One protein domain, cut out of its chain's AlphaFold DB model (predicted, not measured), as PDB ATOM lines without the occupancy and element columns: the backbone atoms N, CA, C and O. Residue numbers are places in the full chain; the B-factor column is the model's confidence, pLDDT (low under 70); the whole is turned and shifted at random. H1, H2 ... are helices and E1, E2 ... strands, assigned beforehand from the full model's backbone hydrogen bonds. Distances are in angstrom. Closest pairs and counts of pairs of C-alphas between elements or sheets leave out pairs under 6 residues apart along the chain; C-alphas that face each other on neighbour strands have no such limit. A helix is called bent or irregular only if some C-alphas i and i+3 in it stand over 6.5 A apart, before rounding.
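What this domain is: This is residues 11 to 65 of the 180 residues of the protein "uncharacterized protein LOC108056822" of Drosophila takahashii (UniProt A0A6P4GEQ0). A long helix, H2, starts directly from a tiny two-strand sheet at one end of the domain and makes its long axis, and a shorter helix, H1, crosses it about perpendicular part of the way along. The first twelve residues, 11 to 22, form a wide loop with no named element at the sheet's end of the domain. The printed part has 55 residues with two named helices and two named strands, in the order E1, H1, E2, H2; the sheet's order is E1 - E2, antiparallel, and the class is mostly helix. The whole is compact, with a radius of gyration of the C-alphas of 10.4 A, yet elongated in outline, with spans of 32 by 18 by 18 A.

How they stand to each other: Look first at the sheet, where E1, residues 23 to 25, and E2, residues 46 to 48, are antiparallel neighbours with 142 degrees between their directions. C-alphas 23 and 48 face each other at 4.4 A. N 24 and O 47 are within hydrogen-bond range at 2.8 A, and N 47 and O 24 are also 2.8 A apart. From E2 a tight link with no residue between leads into H2, residues 49 to 65. The closest C-alphas of E1 and H2, those of His 23 and Leu 49, are 5.2 A apart. Further along H2 you reach H1, residues 29 to 38, which H2 touches with residues 55 to 59 alone. The closest C-alphas of the two helices are those of Gly 35 and Leu 55, 6.8 A apart. Their lines stand about perpendicular, at 82 degrees. In both H1 and H2 every O i to N i+4 pair is within hydrogen-bond range.

Where its parts are: Find C-alpha 23 at (18.828, 4.420, 4.433), where E1 begins; it runs 7.1 A to Val 25. E2, from Pro 46 to Cys 48, measures 6.8 A. Find C-alpha 49 at (23.286, 6.251, 6.348); from there H2 runs 24.3 A to C-alpha 65 at (45.322, 11.801, -2.364). H1 covers 14.2 A from Arg 29 to Leu 38, and neither helix is bent.

The domain as a whole: The two C-alphas farthest apart are those of Val 18 and Asn 65, at 32.1 A. The printed part has no cut from residue 11 to 65. The links E1 to H1 and E2 to H2 are tight, H1 to E2 is short with 7 residues between, and no link is long. The mean pLDDT of the printed part is 70.8, and residues 15 to 16, 33 to 45 and 58 to 65 of this model are under 70.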
ATOM      1  N   ILE A  11      19.143  -6.524   3.610       74.12
ATOM      2  CA  ILE A  11      20.576  -6.439   3.922       74.12
ATOM      3  C   ILE A  11      21.129  -5.127   3.354       74.12
ATOM      4  O   ILE A  11      20.705  -4.655   2.300       74.12
ATOM      5  N   CYS A  12      22.057  -4.499   4.075       79.19
ATOM      6  CA  CYS A  12      22.763  -3.316   3.601       79.19
ATOM      7  C   CYS A  12      23.619  -3.655   2.376       79.19
ATOM      8  O   CYS A  12      24.479  -4.528   2.446       79.19
ATOM      9  N   GLY A  13      23.490  -2.887   1.290       72.38
ATOM     10  CA  GLY A  13      24.286  -3.133   0.083       72.38
ATOM     11  C   GLY A  13      25.807  -3.076   0.305       72.38
ATOM     12  O   GLY A  13      26.555  -3.676  -0.453       72.38
ATOM     13  N   LEU A  14      26.289  -2.375   1.343       71.56
ATOM     14  CA  LEU A  14      27.723  -2.173   1.598       71.56
ATOM     15  C   LEU A  14      28.344  -3.160   2.583       71.56
ATOM     16  O   LEU A  14      29.569  -3.242   2.646       71.56
ATOM     17  N   GLY A  15      27.556  -3.919   3.338       65.88
ATOM     18  CA  GLY A  15      28.111  -4.855   4.309       65.88
ATOM     19  C   GLY A  15      27.092  -5.854   4.832       65.88
ATOM     20  O   GLY A  15      25.896  -5.680   4.667       65.88
ATOM     21  N   ASN A  16      27.583  -6.869   5.537       65.75
ATOM     22  CA  ASN A  16      26.801  -8.043   5.939       65.75
ATOM     23  C   ASN A  16      25.933  -7.788   7.190       65.75
ATOM     24  O   ASN A  16      25.941  -8.578   8.127       65.75
ATOM     25  N   HIS A  17      25.242  -6.650   7.254       72.94
ATOM     26  CA  HIS A  17      24.353  -6.287   8.359       72.94
ATOM     27  C   HIS A  17      22.972  -5.899   7.841       72.94
ATOM     28  O   HIS A  17      22.813  -5.486   6.691       72.94
ATOM     29  N   VAL A  18      21.977  -5.992   8.725       78.94
ATOM     30  CA  VAL A  18      20.607  -5.562   8.436       78.94
ATOM     31  C   VAL A  18      20.591  -4.070   8.121       78.94
ATOM     32  O   VAL A  18      21.232  -3.268   8.808       78.94
ATOM     33  N   LEU A  19      19.858  -3.702   7.076       79.81
ATOM     34  CA  LEU A  19      19.660  -2.331   6.650       79.81
ATOM     35  C   LEU A  19      19.010  -1.523   7.777       79.81
ATOM     36  O   LEU A  19      17.876  -1.771   8.173       79.81
ATOM     37  N   ARG A  20      19.742  -0.534   8.284       78.25
ATOM     38  CA  ARG A  20      19.285   0.392   9.318       78.25
ATOM     39  C   ARG A  20      18.654   1.623   8.682       78.25
ATOM     40  O   ARG A  20      19.159   2.147   7.687       78.25
ATOM     41  N   THR A  21      17.585   2.110   9.295       71.25
ATOM     42  CA  THR A  21      16.986   3.412   9.000       71.25
ATOM     43  C   THR A  21      17.768   4.534   9.704       71.25
ATOM     44  O   THR A  21      18.254   4.336  10.818       71.25
ATOM     45  N   PRO A  22      17.934   5.713   9.078       79.44
ATOM     46  CA  PRO A  22      17.600   6.032   7.691       79.44
ATOM     47  C   PRO A  22      18.578   5.383   6.696       79.44
ATOM     48  O   PRO A  22      19.772   5.220   6.962       79.44
ATOM     49  N   HIS A  23      18.069   5.042   5.515       80.44
ATOM     50  CA  HIS A  23      18.828   4.420   4.433       80.44
ATOM     51  C   HIS A  23      18.815   5.304   3.182       80.44
ATOM     52  O   HIS A  23      17.928   6.135   2.998       80.44
ATOM     53  N   ARG A  24      19.825   5.149   2.323       78.38
ATOM     54  CA  ARG A  24      19.961   5.880   1.058       78.38
ATOM     55  C   ARG A  24      20.279   4.927  -0.079       78.38
ATOM     56  O   ARG A  24      21.011   3.959   0.099       78.38
ATOM     57  N   VAL A  25      19.766   5.236  -1.263       81.31
ATOM     58  CA  VAL A  25      20.178   4.583  -2.507       81.31
ATOM     59  C   VAL A  25      21.328   5.387  -3.102       81.31
ATOM     60  O   VAL A  25      21.222   6.605  -3.259       81.31
ATOM     61  N   ILE A  26      22.433   4.718  -3.428       79.94
ATOM     62  CA  ILE A  26      23.572   5.359  -4.089       79.94
ATOM     63  C   ILE A  26      23.175   5.643  -5.541       79.94
ATOM     64  O   ILE A  26      23.120   4.731  -6.359       79.94
ATOM     65  N   ARG A  27      22.868   6.907  -5.848       78.06
ATOM     66  CA  ARG A  27      22.529   7.361  -7.210       78.06
ATOM     67  C   ARG A  27      23.733   7.904  -7.973       78.06
ATOM     68  O   ARG A  27      23.771   7.839  -9.195       78.06
ATOM     69  N   ASP A  28      24.712   8.442  -7.253       78.75
ATOM     70  CA  ASP A  28      25.921   9.001  -7.849       78.75
ATOM     71  C   ASP A  28      26.787   7.878  -8.443       78.75
ATOM     72  O   ASP A  28      27.142   6.914  -7.762       78.75
ATOM     73  N   ARG A  29      27.128   8.018  -9.729       75.62
ATOM     74  CA  ARG A  29      27.880   7.025 -10.510       75.62
ATOM     75  C   ARG A  29      29.294   6.791  -9.970       75.62
ATOM     76  O   ARG A  29      29.759   5.652  -9.971       75.62
ATOM     77  N   ASN A  30      29.962   7.832  -9.484       71.25
ATOM     78  CA  ASN A  30      31.313   7.752  -8.929       71.25
ATOM     79  C   ASN A  30      31.298   7.089  -7.550       71.25
ATOM     80  O   ASN A  30      32.116   6.209  -7.276       71.25
ATOM     81  N   LEU A  31      30.329   7.451  -6.703       72.50
ATOM     82  CA  LEU A  31      30.098   6.765  -5.433       72.50
ATOM     83  C   LEU A  31      29.717   5.304  -5.648       72.50
ATOM     84  O   LEU A  31      30.190   4.451  -4.909       72.50
ATOM     85  N   LEU A  32      28.913   4.990  -6.665       72.19
ATOM     86  CA  LEU A  32      28.542   3.616  -6.984       72.19
ATOM     87  C   LEU A  32      29.747   2.809  -7.468       72.19
ATOM     88  O   LEU A  32      29.915   1.661  -7.066       72.19
ATOM     89  N   MET A  33      30.618   3.410  -8.282       69.19
ATOM     90  CA  MET A  33      31.864   2.784  -8.726       69.19
ATOM     91  C   MET A  33      32.786   2.476  -7.541       69.19
ATOM     92  O   MET A  33      33.308   1.372  -7.431       69.19
ATOM     93  N   ILE A  34      32.931   3.412  -6.604       69.50
ATOM     94  CA  ILE A  34      33.720   3.205  -5.384       69.50
ATOM     95  C   ILE A  34      33.034   2.207  -4.442       69.50
ATOM     96  O   ILE A  34      33.703   1.371  -3.839       69.50
ATOM     97  N   GLY A  35      31.706   2.235  -4.364       67.81
ATOM     98  CA  GLY A  35      30.905   1.252  -3.644       67.81
ATOM     99  C   GLY A  35      31.164  -0.152  -4.176       67.81
ATOM    100  O   GLY A  35      31.465  -1.039  -3.391       67.81
ATOM    101  N   ARG A  36      31.182  -0.325  -5.502       67.69
ATOM    102  CA  ARG A  36      31.525  -1.588  -6.170       67.69
ATOM    103  C   ARG A  36      32.947  -2.054  -5.875       67.69
ATOM    104  O   ARG A  36      33.151  -3.252  -5.720       67.69
ATOM    105  N   LEU A  37      33.902  -1.128  -5.740       63.88
ATOM    106  CA  LEU A  37      35.269  -1.450  -5.312       63.88
ATOM    107  C   LEU A  37      35.331  -1.970  -3.867       63.88
ATOM    108  O   LEU A  37      36.209  -2.766  -3.545       63.88
ATOM    109  N   LEU A  38      34.433  -1.521  -2.986       63.72
ATOM    110  CA  LEU A  38      34.387  -1.945  -1.582       63.72
ATOM    111  C   LEU A  38      33.513  -3.186  -1.366       63.72
ATOM    112  O   LEU A  38      33.832  -4.024  -0.524       63.72
ATOM    113  N   ASN A  39      32.425  -3.308  -2.116       63.25
ATOM    114  CA  ASN A  39      31.500  -4.426  -2.077       63.25
ATOM    115  C   ASN A  39      30.948  -4.676  -3.490       63.25
ATOM    116  O   ASN A  39      30.172  -3.889  -4.035       63.25
ATOM    117  N   CYS A  40      31.368  -5.787  -4.089       54.97
ATOM    118  CA  CYS A  40      31.105  -6.116  -5.488       54.97
ATOM    119  C   CYS A  40      29.641  -6.475  -5.798       54.97
ATOM    120  O   CYS A  40      29.289  -6.581  -6.974       54.97
ATOM    121  N   GLU A  41      28.789  -6.632  -4.781       56.94
ATOM    122  CA  GLU A  41      27.353  -6.903  -4.932       56.94
ATOM    123  C   GLU A  41      26.498  -5.625  -4.954       56.94
ATOM    124  O   GLU A  41      25.294  -5.673  -5.225       56.94
ATOM    125  N   ILE A  42      27.122  -4.453  -4.771       64.19
ATOM    126  CA  ILE A  42      26.447  -3.160  -4.907       64.19
ATOM    127  C   ILE A  42      26.046  -2.925  -6.363       64.19
ATOM    128  O   ILE A  42      26.824  -2.478  -7.213       64.19
ATOM    129  N   LYS A  43      24.773  -3.196  -6.647       61.06
ATOM    130  CA  LYS A  43      24.117  -2.809  -7.900       61.06
ATOM    131  C   LYS A  43      23.449  -1.445  -7.760       61.06
ATOM    132  O   LYS A  43      23.900  -0.501  -8.400       61.06
ATOM    133  N   SER A  44      22.443  -1.375  -6.886       66.00
ATOM    134  CA  SER A  44      21.608  -0.192  -6.597       66.00
ATOM    135  C   SER A  44      20.930  -0.302  -5.220       66.00
ATOM    136  O   SER A  44      19.928   0.356  -4.955       66.00
ATOM    137  N   GLN A  45      21.410  -1.216  -4.373       69.69
ATOM    138  CA  GLN A  45      20.730  -1.574  -3.134       69.69
ATOM    139  C   GLN A  45      20.821  -0.437  -2.110       69.69
ATOM    140  O   GLN A  45      21.811   0.306  -2.096       69.69
ATOM    141  N   PRO A  46      19.805  -0.289  -1.247       76.56
ATOM    142  CA  PRO A  46      19.860   0.681  -0.175       76.56
ATOM    143  C   PRO A  46      21.022   0.373   0.773       76.56
ATOM    144  O   PRO A  46      21.326  -0.776   1.097       76.56
ATOM    145  N   VAL A  47      21.676   1.434   1.222       82.00
ATOM    146  CA  VAL A  47      22.745   1.395   2.213       82.00
ATOM    147  C   VAL A  47      22.350   2.238   3.411       82.00
ATOM    148  O   VAL A  47      21.752   3.306   3.269       82.00
ATOM    149  N   CYS A  48      22.696   1.767   4.603       82.00
ATOM    150  CA  CYS A  48      22.490   2.520   5.835       82.00
ATOM    151  C   CYS A  48      23.210   3.872   5.737       82.00
ATOM    152  O   CYS A  48      24.316   3.944   5.188       82.00
ATOM    153  N   LEU A  49      22.649   4.930   6.328       76.69
ATOM    154  CA  LEU A  49      23.286   6.251   6.348       76.69
ATOM    155  C   LEU A  49      24.746   6.232   6.861       76.69
ATOM    156  O   LEU A  49      25.589   6.876   6.234       76.69
ATOM    157  N   PRO A  50      25.116   5.461   7.906       73.00
ATOM    158  CA  PRO A  50      26.516   5.338   8.322       73.00
ATOM    159  C   PRO A  50      27.428   4.766   7.228       73.00
ATOM    160  O   PRO A  50      28.531   5.265   7.005       73.00
ATOM    161  N   CYS A  51      26.962   3.746   6.503       71.75
ATOM    162  CA  CYS A  51      27.708   3.140   5.400       71.75
ATOM    163  C   CYS A  51      27.861   4.108   4.227       71.75
ATOM    164  O   CYS A  51      28.939   4.197   3.643       71.75
ATOM    165  N   TYR A  52      26.810   4.871   3.928       77.56
ATOM    166  CA  TYR A  52      26.839   5.926   2.922       77.56
ATOM    167  C   TYR A  52      27.840   7.040   3.279       77.56
ATOM    168  O   TYR A  52      28.644   7.445   2.443       77.56
ATOM    169  N   ASN A  53      27.861   7.491   4.535       76.06
ATOM    170  CA  ASN A  53      28.793   8.523   5.002       76.06
ATOM    171  C   ASN A  53      30.251   8.046   4.978       76.06
ATOM    172  O   ASN A  53      31.144   8.800   4.592       76.06
ATOM    173  N   ASN A  54      30.501   6.785   5.338       74.69
ATOM    174  CA  ASN A  54      31.831   6.189   5.228       74.69
ATOM    175  C   ASN A  54      32.295   6.101   3.771       74.69
ATOM    176  O   ASN A  54      33.459   6.376   3.480       74.69
ATOM    177  N   LEU A  55      31.382   5.779   2.851       74.25
ATOM    178  CA  LEU A  55      31.662   5.771   1.421       74.25
ATOM    179  C   LEU A  55      32.015   7.177   0.910       74.25
ATOM    180  O   LEU A  55      33.018   7.337   0.221       74.25
ATOM    181  N   LEU A  56      31.253   8.203   1.307       75.25
ATOM    182  CA  LEU A  56      31.555   9.605   0.995       75.25
ATOM    183  C   LEU A  56      32.923  10.045   1.526       75.25
ATOM    184  O   LEU A  56      33.702  10.642   0.784       75.25
ATOM    185  N   ARG A  57      33.244   9.722   2.788       74.12
ATOM    186  CA  ARG A  57      34.568   9.999   3.368       74.12
ATOM    187  C   ARG A  57      35.671   9.352   2.543       74.12
ATOM    188  O   ARG A  57      36.640  10.018   2.203       74.12
ATOM    189  N   PHE A  58      35.489   8.091   2.154       68.56
ATOM    190  CA  PHE A  58      36.455   7.375   1.330       68.56
ATOM    191  C   PHE A  58      36.647   8.031  -0.050       68.56
ATOM    192  O   PHE A  58      37.780   8.195  -0.504       68.56
ATOM    193  N   CYS A  59      35.560   8.463  -0.698       66.19
ATOM    194  CA  CYS A  59      35.623   9.213  -1.954       66.19
ATOM    195  C   CYS A  59      36.415  10.517  -1.806       66.19
ATOM    196  O   CYS A  59      37.242  10.828  -2.661       66.19
ATOM    197  N   ASN A  60      36.180  11.264  -0.729       68.81
ATOM    198  CA  ASN A  60      36.850  12.539  -0.488       68.81
ATOM    199  C   ASN A  60      38.336  12.348  -0.165       68.81
ATOM    200  O   ASN A  60      39.169  13.048  -0.731       68.81
ATOM    201  N   SER A  61      38.688  11.345   0.644       65.00
ATOM    202  CA  SER A  61      40.089  10.994   0.899       65.00
ATOM    203  C   SER A  61      40.819  10.587  -0.384       65.00
ATOM    204  O   SER A  61      41.936  11.033  -0.615       65.00
ATOM    205  N   LYS A  62      40.179   9.809  -1.271       56.16
ATOM    206  CA  LYS A  62      40.782   9.427  -2.559       56.16
ATOM    207  C   LYS A  62      40.963  10.626  -3.499       56.16
ATOM    208  O   LYS A  62      41.971  10.698  -4.191       56.16
ATOM    209  N   LYS A  63      40.013  11.569  -3.513       59.91
ATOM    210  CA  LYS A  63      40.128  12.824  -4.277       59.91
ATOM    211  C   LYS A  63      41.245  13.730  -3.756       59.91
ATOM    212  O   LYS A  63      41.859  14.421  -4.558       59.91
ATOM    213  N   ASN A  64      41.508  13.721  -2.450       53.81
ATOM    214  CA  ASN A  64      42.601  14.489  -1.856       53.81
ATOM    215  C   ASN A  64      43.964  13.837  -2.126       53.81
ATOM    216  O   ASN A  64      44.875  14.536  -2.540       53.81
ATOM    217  N   ASN A  65      44.078  12.509  -2.029       48.38
ATOM    218  CA  ASN A  65      45.322  11.801  -2.364       48.38
ATOM    219  C   ASN A  65      45.670  11.905  -3.861       48.38
ATOM    220  O   ASN A  65      46.829  12.055  -4.216       48.38
TER     221      ASN A  65